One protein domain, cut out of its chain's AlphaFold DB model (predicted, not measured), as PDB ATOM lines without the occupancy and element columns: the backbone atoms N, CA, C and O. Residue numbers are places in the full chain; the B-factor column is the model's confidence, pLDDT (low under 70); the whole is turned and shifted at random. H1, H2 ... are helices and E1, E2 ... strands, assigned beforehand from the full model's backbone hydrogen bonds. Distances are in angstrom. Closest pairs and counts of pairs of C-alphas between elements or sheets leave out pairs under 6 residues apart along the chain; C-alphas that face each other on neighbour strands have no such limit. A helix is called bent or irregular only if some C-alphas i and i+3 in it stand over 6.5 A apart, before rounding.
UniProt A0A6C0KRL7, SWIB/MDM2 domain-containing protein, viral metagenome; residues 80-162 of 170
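What this domain is: This is residues 80 to 162 of the 170 residues of the protein "SWIB/MDM2 domain-containing protein" of viral metagenome (UniProt A0A6C0KRL7). The longest helix, H2, runs along one side of a group of three short helices, H1, H3 and H5, with open space between H2 and H3, while residues 120 to 125 stick out from one end as the free tip of the long link after H2. At the other end of the length, the short strand E1 is paired with residues 80 to 81, and the small helix H4 sits off to one side, touching no helix. The printed part has 83 residues with five named helices and one named strand, in the order H1, E1, H2, H3, H4, H5, and its class is mostly helix. It is compact, with a radius of gyration of the C-alphas of 13.0 A, yet elongated in outline, spanning 42 by 23 by 19 A.

Where its parts are: H2, residues 100 to 113, is 19.8 A long and begins at C-alpha 100 at (147.646, 118.775, 97.543). E1, residues 97 to 99, comes directly before it. H1 is residues 84 to 89, 8.6 A long, with C-alpha 84 at (159.167, 120.765, 107.177). H3 is residues 133 to 139, 9.8 A long, and H4 is residues 143 to 146. H5, residues 154 to 161, is 12.0 A long and ends at C-alpha 161 at (151.197, 123.285, 105.777); it is neither bent nor irregular, but only just: C-alphas 157 and 160 are 6.3 A apart.

How they stand to each other: H2 touches no helix, but it is near H5, with 10 pairs of C-alphas within 10 A, and near H1, with 6. H2 and H3 are apart. H1 and H3 touch, the closest C-alphas being those of Glu 85 and Leu 138 at 6.5 A, at a steep tilt of 45 degrees, opposite ways. H3 and H5 only just touch, with 3 pairs of C-alphas within 8 A; the closest, those of Leu 139 and Tyr 157, are 5.5 A apart, and the helices stand about perpendicular at 75 degrees. H1 and H5 are close but not clearly touching, the closest C-alphas being those of Leu 86 and His 161 at 6.4 A. H3 and H4 are only just apart, their closest C-alphas 8.2 A from each other. E1 pairs with no named strand, but its residues 97 to 98 are paired antiparallel with residues 80 to 81; E1 and H2 meet only through their link. Every O i to N i+4 pair is within hydrogen-bond range in H1, H2 and H3, against 2 of 4 in H5; H4 is too short for such a pair, and its one O i to N i+3 pair is not within range.

The domain as a whole: The two C-alphas farthest apart, those of Gly 95 and Ile 122, are 42.6 A from each other, whereas the first and last printed C-alphas are 6.9 A apart. The printed part has no cut. The link from H2 to H3, residues 114 to 132, is long; residues 120 to 125 in it stand free. The mean pLDDT of the printed part is 84.6, and residues 119 to 126 are under 70.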
ATOM      1  N   SER A  80     153.289 122.213  95.209       85.06
ATOM      2  CA  SER A  80     153.610 123.422  95.965       85.06
ATOM      3  C   SER A  80     154.586 123.070  97.071       85.06
ATOM      4  O   SER A  80     154.520 121.963  97.610       85.06
ATOM      5  N   LYS A  81     155.453 124.011  97.447       88.06
ATOM      6  CA  LYS A  81     156.277 123.859  98.647       88.06
ATOM      7  C   LYS A  81     155.371 123.627  99.859       88.06
ATOM      8  O   LYS A  81     154.306 124.243  99.978       88.06
ATOM      9  N   VAL A  82     155.815 122.762 100.759       90.00
ATOM     10  CA  VAL A  82     155.129 122.458 102.017       90.00
ATOM     11  C   VAL A  82     156.082 122.602 103.198       90.00
ATOM     12  O   VAL A  82     157.300 122.633 103.014       90.00
ATOM     13  N   THR A  83     155.542 122.717 104.410       90.75
ATOM     14  CA  THR A  83     156.370 122.890 105.610       90.75
ATOM     15  C   THR A  83     157.216 121.649 105.915       90.75
ATOM     16  O   THR A  83     156.904 120.529 105.491       90.75
ATOM     17  N   LYS A  84     158.285 121.841 106.699       90.38
ATOM     18  CA  LYS A  84     159.167 120.765 107.177       90.38
ATOM     19  C   LYS A  84     158.401 119.655 107.898       90.38
ATOM     20  O   LYS A  84     158.679 118.483 107.675       90.38
ATOM     21  N   GLU A  85     157.415 120.019 108.714       90.31
ATOM     22  CA  GLU A  85     156.568 119.074 109.456       90.31
ATOM     23  C   GLU A  85     155.796 118.137 108.522       90.31
ATOM     24  O   GLU A  85     155.770 116.928 108.739       90.31
ATOM     25  N   LEU A  86     155.221 118.676 107.440       90.62
ATOM     26  CA  LEU A  86     154.506 117.864 106.458       90.62
ATOM     27  C   LEU A  86     155.465 116.992 105.634       90.62
ATOM     28  O   LEU A  86     155.143 115.842 105.343       90.62
ATOM     29  N   CYS A  87     156.659 117.499 105.306       91.12
ATOM     30  CA  CYS A  87     157.707 116.688 104.676       91.12
ATOM     31  C   CYS A  87     158.110 115.512 105.575       91.12
ATOM     32  O   CYS A  87     158.144 114.377 105.109       91.12
ATOM     33  N   ALA A  88     158.350 115.772 106.864       90.25
ATOM     34  CA  ALA A  88     158.714 114.755 107.843       90.25
ATOM     35  C   ALA A  88     157.603 113.709 108.020       90.25
ATOM     36  O   ALA A  88     157.887 112.516 108.020       90.25
ATOM     37  N   PHE A  89     156.338 114.136 108.085       91.75
ATOM     38  CA  PHE A  89     155.191 113.229 108.189       91.75
ATOM     39  C   PHE A  89     155.028 112.318 106.962       91.75
ATOM     40  O   PHE A  89     154.600 111.175 107.089       91.75
ATOM     41  N   MET A  90     155.371 112.812 105.770       91.62
ATOM     42  CA  MET A  90     155.331 112.043 104.521       91.62
ATOM     43  C   MET A  90     156.646 111.321 104.192       91.62
ATOM     44  O   MET A  90     156.747 110.742 103.110       91.62
ATOM     45  N   GLU A  91     157.644 111.381 105.081       90.12
ATOM     46  CA  GLU A  91     158.989 110.820 104.878       90.12
ATOM     47  C   GLU A  91     159.650 111.323 103.576       90.12
ATOM     48  O   GLU A  91     160.266 110.582 102.809       90.12
ATOM     49  N   LYS A  92     159.487 112.620 103.293       88.31
ATOM     50  CA  LYS A  92     160.063 113.317 102.136       88.31
ATOM     51  C   LYS A  92     161.178 114.271 102.566       88.31
ATOM     52  O   LYS A  92     161.130 114.801 103.678       88.31
ATOM     53  N   PRO A  93     162.169 114.535 101.693       88.31
ATOM     54  CA  PRO A  93     163.214 115.501 101.998       88.31
ATOM     55  C   PRO A  93     162.621 116.903 102.181       88.31
ATOM     56  O   PRO A  93     161.656 117.282 101.510       88.31
ATOM     57  N   GLU A  94     163.204 117.668 103.100       86.19
ATOM     58  CA  GLU A  94     162.794 119.041 103.385       86.19
ATOM     59  C   GLU A  94     162.877 119.909 102.117       86.19
ATOM     60  O   GLU A  94     163.824 119.807 101.339       86.19
ATOM     61  N   GLY A  95     161.857 120.738 101.885       81.81
ATOM     62  CA  GLY A  95     161.765 121.575 100.683       81.81
ATOM     63  C   GLY A  95     161.164 120.883  99.455       81.81
ATOM     64  O   GLY A  95     161.109 121.501  98.392       81.81
ATOM     65  N   SER A  96     160.677 119.643  99.586       84.81
ATOM     66  CA  SER A  96     159.936 118.964  98.516       84.81
ATOM     67  C   SER A  96     158.680 119.738  98.106       84.81
ATOM     68  O   SER A  96     157.933 120.247  98.944       84.81
ATOM     69  N   GLU A  97     158.405 119.768  96.804       88.62
ATOM     70  CA  GLU A  97     157.142 120.272  96.270       88.62
ATOM     71  C   GLU A  97     156.153 119.117  96.140       88.62
ATOM     72  O   GLU A  97     156.378 118.175  95.382       88.62
ATOM     73  N   ILE A  98     155.053 119.179  96.889       88.12
ATOM     74  CA  ILE A  98     154.060 118.105  96.953       88.12
ATOM     75  C   ILE A  98     152.714 118.663  96.513       88.12
ATOM     76  O   ILE A  98     152.293 119.744  96.934       88.12
ATOM     77  N   ALA A  99     152.022 117.935  95.638       88.94
ATOM     78  CA  ALA A  99     150.683 118.319  95.223       88.94
ATOM     79  C   ALA A  99     149.675 118.041  96.345       88.94
ATOM     80  O   ALA A  99     149.709 116.999  97.002       88.94
ATOM     81  N   ARG A 100     148.691 118.928  96.517       88.25
ATOM     82  CA  ARG A 100     147.646 118.775  97.543       88.25
ATOM     83  C   ARG A 100     146.901 117.441  97.436       88.25
ATOM     84  O   ARG A 100     146.588 116.825  98.451       88.25
ATOM     85  N   THR A 101     146.664 116.966  96.213       90.00
ATOM     86  CA  THR A 101     146.054 115.647  95.965       90.00
ATOM     87  C   THR A 101     146.883 114.476  96.498       90.00
ATOM     88  O   THR A 101     146.302 113.498  96.971       90.00
ATOM     89  N   GLU A 102     148.212 114.553  96.454       90.06
ATOM     90  CA  GLU A 102     149.099 113.514  96.989       90.06
ATOM     91  C   GLU A 102     149.072 113.506  98.513       90.06
ATOM     92  O   GLU A 102     148.908 112.446  99.112       90.06
ATOM     93  N   VAL A 103     149.116 114.689  99.129       90.06
ATOM     94  CA  VAL A 103     148.998 114.845 100.584       90.06
ATOM     95  C   VAL A 103     147.675 114.270 101.087       90.06
ATOM     96  O   VAL A 103     147.659 113.478 102.024       90.06
ATOM     97  N   THR A 104     146.549 114.606 100.445       90.38
ATOM     98  CA  THR A 104     145.234 114.077 100.846       90.38
ATOM     99  C   THR A 104     145.165 112.555 100.706       90.38
ATOM    100  O   THR A 104     144.641 111.886 101.593       90.38
ATOM    101  N   LYS A 105     145.717 111.982  99.628       90.81
ATOM    102  CA  LYS A 105     145.771 110.520  99.452       90.81
ATOM    103  C   LYS A 105     146.623 109.851 100.526       90.81
ATOM    104  O   LYS A 105     146.206 108.833 101.073       90.81
ATOM    105  N   PHE A 106     147.787 110.423 100.823       92.31
ATOM    106  CA  PHE A 106     148.669 109.928 101.871       92.31
ATOM    107  C   PHE A 106     147.971 109.957 103.230       92.31
ATOM    108  O   PHE A 106     147.950 108.947 103.920       92.31
ATOM    109  N   LEU A 107     147.309 111.063 103.566       91.62
ATOM    110  CA  LEU A 107     146.574 111.226 104.817       91.62
ATOM    111  C   LEU A 107     145.453 110.190 104.975       91.62
ATOM    112  O   LEU A 107     145.358 109.527 106.004       91.62
ATOM    113  N   VAL A 108     144.633 109.992 103.937       90.06
ATOM    114  CA  VAL A 108     143.575 108.966 103.948       90.06
ATOM    115  C   VAL A 108     144.174 107.570 104.119       90.06
ATOM    116  O   VAL A 108     143.634 106.765 104.877       90.06
ATOM    117  N   LYS A 109     145.291 107.277 103.442       91.19
ATOM    118  CA  LYS A 109     146.004 106.003 103.580       91.19
ATOM    119  C   LYS A 109     146.558 105.820 104.994       91.19
ATOM    120  O   LYS A 109     146.404 104.736 105.546       91.19
ATOM    121  N   TYR A 110     147.157 106.856 105.573       92.50
ATOM    122  CA  TYR A 110     147.717 106.843 106.922       92.50
ATOM    123  C   TYR A 110     146.639 106.537 107.964       92.50
ATOM    124  O   TYR A 110     146.771 105.580 108.717       92.50
ATOM    125  N   ILE A 111     145.525 107.278 107.934       89.56
ATOM    126  CA  ILE A 111     144.390 107.091 108.852       89.56
ATOM    127  C   ILE A 111     143.848 105.658 108.764       89.56
ATOM    128  O   ILE A 111     143.598 105.032 109.789       89.56
ATOM    129  N   LYS A 112     143.717 105.114 107.546       87.62
ATOM    130  CA  LYS A 112     143.248 103.737 107.334       87.62
ATOM    131  C   LYS A 112     144.236 102.678 107.805       87.62
ATOM    132  O   LYS A 112     143.822 101.699 108.401       87.62
ATOM    133  N   THR A 113     145.521 102.858 107.522       89.25
ATOM    134  CA  THR A 113     146.553 101.863 107.857       89.25
ATOM    135  C   THR A 113     146.764 101.777 109.367       89.25
ATOM    136  O   THR A 113     146.979 100.691 109.892       89.25
ATOM    137  N   ASN A 114     146.649 102.908 110.064       87.88
ATOM    138  CA  ASN A 114     146.790 102.994 111.516       87.88
ATOM    139  C   ASN A 114     145.456 102.828 112.269       87.88
ATOM    140  O   ASN A 114     145.428 103.020 113.478       87.88
ATOM    141  N   ASN A 115     144.360 102.489 111.573       85.81
ATOM    142  CA  ASN A 115     143.018 102.316 112.146       85.81
ATOM    143  C   ASN A 115     142.584 103.472 113.070       85.81
ATOM    144  O   ASN A 115     141.987 103.252 114.117       85.81
ATOM    145  N   LEU A 116     142.865 104.716 112.669       85.81
ATOM    146  CA  LEU A 116     142.607 105.931 113.458       85.81
ATOM    147  C   LEU A 116     141.132 106.368 113.414       85.81
ATOM    148  O   LEU A 116     140.825 107.558 113.339       85.81
ATOM    149  N   PHE A 117     140.209 105.414 113.396       83.88
ATOM    150  CA  PHE A 117     138.772 105.659 113.397       83.88
ATOM    151  C   PHE A 117     138.184 105.326 114.759       83.88
ATOM    152  O   PHE A 117     138.644 104.415 115.440       83.88
ATOM    153  N   GLU A 118     137.136 106.048 115.141       77.56
ATOM    154  CA  GLU A 118     136.384 105.724 116.351       77.56
ATOM    155  C   GLU A 118     135.579 104.431 116.134       77.56
ATOM    156  O   GLU A 118     134.589 104.416 115.401       77.56
ATOM    157  N   GLN A 119     136.033 103.335 116.749       65.31
ATOM    158  CA  GLN A 119     135.505 101.980 116.544       65.31
ATOM    159  C   GLN A 119     134.133 101.740 117.208       65.31
ATOM    160  O   GLN A 119     133.458 100.766 116.873       65.31
ATOM    161  N   ASP A 120     133.696 102.644 118.090       58.44
ATOM    162  CA  ASP A 120     132.496 102.496 118.930       58.44
ATOM    163  C   ASP A 120     131.168 102.852 118.237       58.44
ATOM    164  O   ASP A 120     130.101 102.782 118.848       58.44
ATOM    165  N   ASN A 121     131.185 103.219 116.953       53.69
ATOM    166  CA  ASN A 121     129.967 103.604 116.243       53.69
ATOM    167  C   ASN A 121     129.413 102.435 115.411       53.69
ATOM    168  O   ASN A 121     129.857 102.169 114.295       53.69
ATOM    169  N   ILE A 122     128.391 101.770 115.963       52.81
ATOM    170  CA  ILE A 122     127.561 100.728 115.317       52.81
ATOM    171  C   ILE A 122     126.875 101.260 114.041       52.81
ATOM    172  O   ILE A 122     126.596 100.507 113.106       52.81
ATOM    173  N   ASP A 123     126.694 102.579 113.951       52.78
ATOM    174  CA  ASP A 123     126.209 103.266 112.764       52.78
ATOM    175  C   ASP A 123     127.390 103.860 111.987       52.78
ATOM    176  O   ASP A 123     127.995 104.844 112.410       52.78
ATOM    177  N   ASN A 124     127.684 103.302 110.806       53.06
ATOM    178  CA  ASN A 124     128.709 103.715 109.822       53.06
ATOM    179  C   ASN A 124     128.597 105.179 109.300       53.06
ATOM    180  O   ASN A 124     129.000 105.490 108.178       53.06
ATOM    181  N   LYS A 125     127.988 106.093 110.058       54.66
ATOM    182  CA  LYS A 125     127.656 107.465 109.663       54.66
ATOM    183  C   LYS A 125     128.679 108.500 110.127       54.66
ATOM    184  O   LYS A 125     128.811 109.536 109.476       54.66
ATOM    185  N   ASN A 126     129.432 108.220 111.190       57.41
ATOM    186  CA  ASN A 126     130.351 109.194 111.771       57.41
ATOM    187  C   ASN A 126     131.798 108.860 111.385       57.41
ATOM    188  O   ASN A 126     132.462 108.050 112.017       57.41
ATOM    189  N   ASN A 127     132.300 109.524 110.337       71.19
ATOM    190  CA  ASN A 127     133.703 109.491 109.891       71.19
ATOM    191  C   ASN A 127     134.648 110.218 110.873       71.19
ATOM    192  O   ASN A 127     135.442 111.069 110.453       71.19
ATOM    193  N   LYS A 128     134.506 109.970 112.176       84.88
ATOM    194  CA  LYS A 128     135.303 110.616 113.214       84.88
ATOM    195  C   LYS A 128     136.682 109.971 113.276       84.88
ATOM    196  O   LYS A 128     136.818 108.747 113.264       84.88
ATOM    197  N   ILE A 129     137.700 110.821 113.277       87.50
ATOM    198  CA  ILE A 129     139.106 110.432 113.279       87.50
ATOM    199  C   ILE A 129     139.625 110.616 114.700       87.50
ATOM    200  O   ILE A 129     139.499 111.704 115.259       87.50
ATOM    201  N   VAL A 130     140.238 109.574 115.253       88.75
ATOM    202  CA  VAL A 130     140.971 109.619 116.520       88.75
ATOM    203  C   VAL A 130     142.458 109.710 116.168       88.75
ATOM    204  O   VAL A 130     143.068 108.689 115.858       88.75
ATOM    205  N   PRO A 131     143.040 110.922 116.093       87.88
ATOM    206  CA  PRO A 131     144.413 111.100 115.650       87.88
ATOM    207  C   PRO A 131     145.383 110.521 116.682       87.88
ATOM    208  O   PRO A 131     145.206 110.694 117.885       87.88
ATOM    209  N   ASP A 132     146.437 109.877 116.194       90.81
ATOM    210  CA  ASP A 132     147.596 109.542 117.013       90.81
ATOM    211  C   ASP A 132     148.426 110.800 117.314       90.81
ATOM    212  O   ASP A 132     148.189 111.876 116.760       90.81
ATOM    213  N   GLU A 133     149.439 110.678 118.174       89.31
ATOM    214  CA  GLU A 133     150.310 111.808 118.529       89.31
ATOM    215  C   GLU A 133     150.960 112.447 117.296       89.31
ATOM    216  O   GLU A 133     151.057 113.669 117.202       89.31
ATOM    217  N   LYS A 134     151.347 111.637 116.302       89.56
ATOM    218  CA  LYS A 134     151.949 112.122 115.053       89.56
ATOM    219  C   LYS A 134     150.977 112.989 114.256       89.56
ATOM    220  O   LYS A 134     151.344 114.087 113.837       89.56
ATOM    221  N   LEU A 135     149.749 112.514 114.047       90.38
ATOM    222  CA  LEU A 135     148.733 113.255 113.314       90.38
ATOM    223  C   LEU A 135     148.250 114.472 114.111       90.38
ATOM    224  O   LEU A 135     148.059 115.532 113.522       90.38
ATOM    225  N   LYS A 136     148.111 114.359 115.434       90.31
ATOM    226  CA  LYS A 136     147.757 115.478 116.319       90.31
ATOM    227  C   LYS A 136     148.807 116.588 116.250       90.31
ATOM    228  O   LYS A 136     148.439 117.743 116.056       90.31
ATOM    229  N   ASN A 137     150.092 116.236 116.316       89.56
ATOM    230  CA  ASN A 137     151.197 117.190 116.217       89.56
ATOM    231  C   ASN A 137     151.240 117.873 114.848       89.56
ATOM    232  O   ASN A 137     151.396 119.088 114.784       89.56
ATOM    233  N   LEU A 138     151.030 117.120 113.762       90.94
ATOM    234  CA  LEU A 138     150.929 117.700 112.424       90.94
ATOM    235  C   LEU A 138     149.759 118.696 112.357       90.94
ATOM    236  O   LEU A 138     149.941 119.871 112.055       90.94
ATOM    237  N   LEU A 139     148.546 118.256 112.699       89.56
ATOM    238  CA  LEU A 139     147.352 119.100 112.619       89.56
ATOM    239  C   LEU A 139     147.389 120.276 113.603       89.56
ATOM    240  O   LEU A 139     146.757 121.298 113.329       89.56
ATOM    241  N   GLY A 140     148.179 120.181 114.678       87.94
ATOM    242  CA  GLY A 140     148.321 121.179 115.740       87.94
ATOM    243  C   GLY A 140     146.972 121.564 116.332       87.94
ATOM    244  O   GLY A 140     146.626 122.740 116.307       87.94
ATOM    245  N   ILE A 141     146.207 120.553 116.746       86.75
ATOM    246  CA  ILE A 141     144.853 120.688 117.291       86.75
ATOM    247  C   ILE A 141     144.827 120.350 118.780       86.75
ATOM    248  O   ILE A 141     145.533 119.441 119.234       86.75
ATOM    249  N   ASP A 142     143.969 121.051 119.515       85.69
ATOM    250  CA  ASP A 142     143.731 120.814 120.940       85.69
ATOM    251  C   ASP A 142     142.775 119.633 121.166       85.69
ATOM    252  O   ASP A 142     142.011 119.247 120.277       85.69
ATOM    253  N   ASP A 143     142.756 119.080 122.385       80.75
ATOM    254  CA  ASP A 143     141.909 117.924 122.734       80.75
ATOM    255  C   ASP A 143     140.413 118.174 122.498       80.75
ATOM    256  O   ASP A 143     139.664 117.263 122.141       80.75
ATOM    257  N   PHE A 144     139.979 119.430 122.613       79.88
ATOM    258  CA  PHE A 144     138.610 119.826 122.305       79.88
ATOM    259  C   PHE A 144     138.281 119.695 120.809       79.88
ATOM    260  O   PHE A 144     137.186 119.265 120.448       79.88
ATOM    261  N   GLU A 145     139.222 120.013 119.919       81.31
ATOM    262  CA  GLU A 145     139.018 119.950 118.468       81.31
ATOM    263  C   GLU A 145     139.088 118.520 117.921       81.31
ATOM    264  O   GLU A 145     138.436 118.215 116.918       81.31
ATOM    265  N   ILE A 146     139.803 117.621 118.608       81.88
ATOM    266  CA  ILE A 146     139.857 116.187 118.278       81.88
ATOM    267  C   ILE A 146     138.452 115.581 118.251       81.88
ATOM    268  O   ILE A 146     138.131 114.793 117.360       81.88
ATOM    269  N   SER A 147     137.584 115.997 119.179       79.75
ATOM    270  CA  SER A 147     136.209 115.497 119.275       79.75
ATOM    271  C   SER A 147     135.387 115.695 117.989       79.75
ATOM    272  O   SER A 147     134.497 114.895 117.706       79.75
ATOM    273  N   ASN A 148     135.729 116.703 117.178       82.00
ATOM    274  CA  ASN A 148     135.037 117.078 115.942       82.00
ATOM    275  C   ASN A 148     135.867 116.805 114.673       82.00
ATOM    276  O   ASN A 148     135.511 117.265 113.575       82.00
ATOM    277  N   LEU A 149     136.983 116.079 114.794       86.25
ATOM    278  CA  LEU A 149     137.869 115.796 113.674       86.25
ATOM    279  C   LEU A 149     137.263 114.723 112.760       86.25
ATOM    280  O   LEU A 149     136.987 113.599 113.168       86.25
ATOM    281  N   ASN A 150     137.086 115.064 111.486       88.69
ATOM    282  CA  ASN A 150     136.612 114.153 110.446       88.69
ATOM    283  C   ASN A 150     137.296 114.471 109.103       88.69
ATOM    284  O   ASN A 150     138.015 115.465 108.974       88.69
ATOM    285  N   TYR A 151     137.053 113.652 108.076       85.56
ATOM    286  CA  TYR A 151     137.649 113.850 106.746       85.56
ATOM    287  C   TYR A 151     137.313 115.188 106.072       85.56
ATOM    288  O   TYR A 151     138.053 115.633 105.193       85.56
ATOM    289  N   PHE A 152     136.208 115.825 106.455       83.56
ATOM    290  CA  PHE A 152     135.811 117.120 105.915       83.56
ATOM    291  C   PHE A 152     136.594 118.255 106.590       83.56
ATOM    292  O   PHE A 152     137.206 119.085 105.918       83.56
ATOM    293  N   ASN A 153     136.667 118.231 107.920       87.19
ATOM    294  CA  ASN A 153     137.304 119.262 108.730       87.19
ATOM    295  C   ASN A 153     138.835 119.180 108.703       87.19
ATOM    296  O   ASN A 153     139.495 120.215 108.777       87.19
ATOM    297  N   ILE A 154     139.423 117.991 108.523       88.31
ATOM    298  CA  ILE A 154     140.886 117.808 108.524       88.31
ATOM    299  C   ILE A 154     141.596 118.679 107.475       88.31
ATOM    300  O   ILE A 154     142.705 119.158 107.695       88.31
ATOM    301  N   GLN A 155     140.932 118.967 106.350       87.69
ATOM    302  CA  GLN A 155     141.483 119.819 105.294       87.69
ATOM    303  C   GLN A 155     141.729 121.260 105.760       87.69
ATOM    304  O   GLN A 155     142.660 121.900 105.268       87.69
ATOM    305  N   LYS A 156     140.917 121.766 106.700       88.12
ATOM    306  CA  LYS A 156     141.063 123.104 107.289       88.12
ATOM    307  C   LYS A 156     142.404 123.223 108.008       88.12
ATOM    308  O   LYS A 156     143.136 124.175 107.761       88.12
ATOM    309  N   TYR A 157     142.733 122.227 108.824       88.81
ATOM    310  CA  TYR A 157     143.980 122.167 109.583       88.81
ATOM    311  C   TYR A 157     145.185 121.927 108.673       88.81
ATOM    312  O   TYR A 157     146.226 122.548 108.850       88.81
ATOM    313  N   MET A 158     145.020 121.129 107.614       89.81
ATOM    314  CA  MET A 158     146.091 120.880 106.645       89.81
ATOM    315  C   MET A 158     146.499 122.114 105.830       89.81
ATOM    316  O   MET A 158     147.631 122.173 105.356       89.81
ATOM    317  N   ASN A 159     145.618 123.109 105.663       86.44
ATOM    318  CA  ASN A 159     145.904 124.310 104.867       86.44
ATOM    319  C   ASN A 159     147.154 125.068 105.329       86.44
ATOM    320  O   ASN A 159     147.838 125.641 104.486       86.44
ATOM    321  N   LYS A 160     147.465 125.058 106.632       88.56
ATOM    322  CA  LYS A 160     148.625 125.767 107.196       88.56
ATOM    323  C   LYS A 160     149.971 125.204 106.723       88.56
ATOM    324  O   LYS A 160     150.969 125.911 106.743       88.56
ATOM    325  N   HIS A 161     149.987 123.952 106.260       88.50
ATOM    326  CA  HIS A 161     151.197 123.285 105.777       88.50
ATOM    327  C   HIS A 161     151.496 123.541 104.299       88.50
ATOM    328  O   HIS A 161     152.526 123.086 103.804       88.50
ATOM    329  N   PHE A 162     150.612 124.243 103.590       88.12
ATOM    330  CA  PHE A 162     150.823 124.631 102.201       88.12
ATOM    331  C   PHE A 162     151.170 126.114 102.141       88.12
ATOM    332  O   PHE A 162     150.380 126.956 102.574       88.12
TER     333      PHE A 162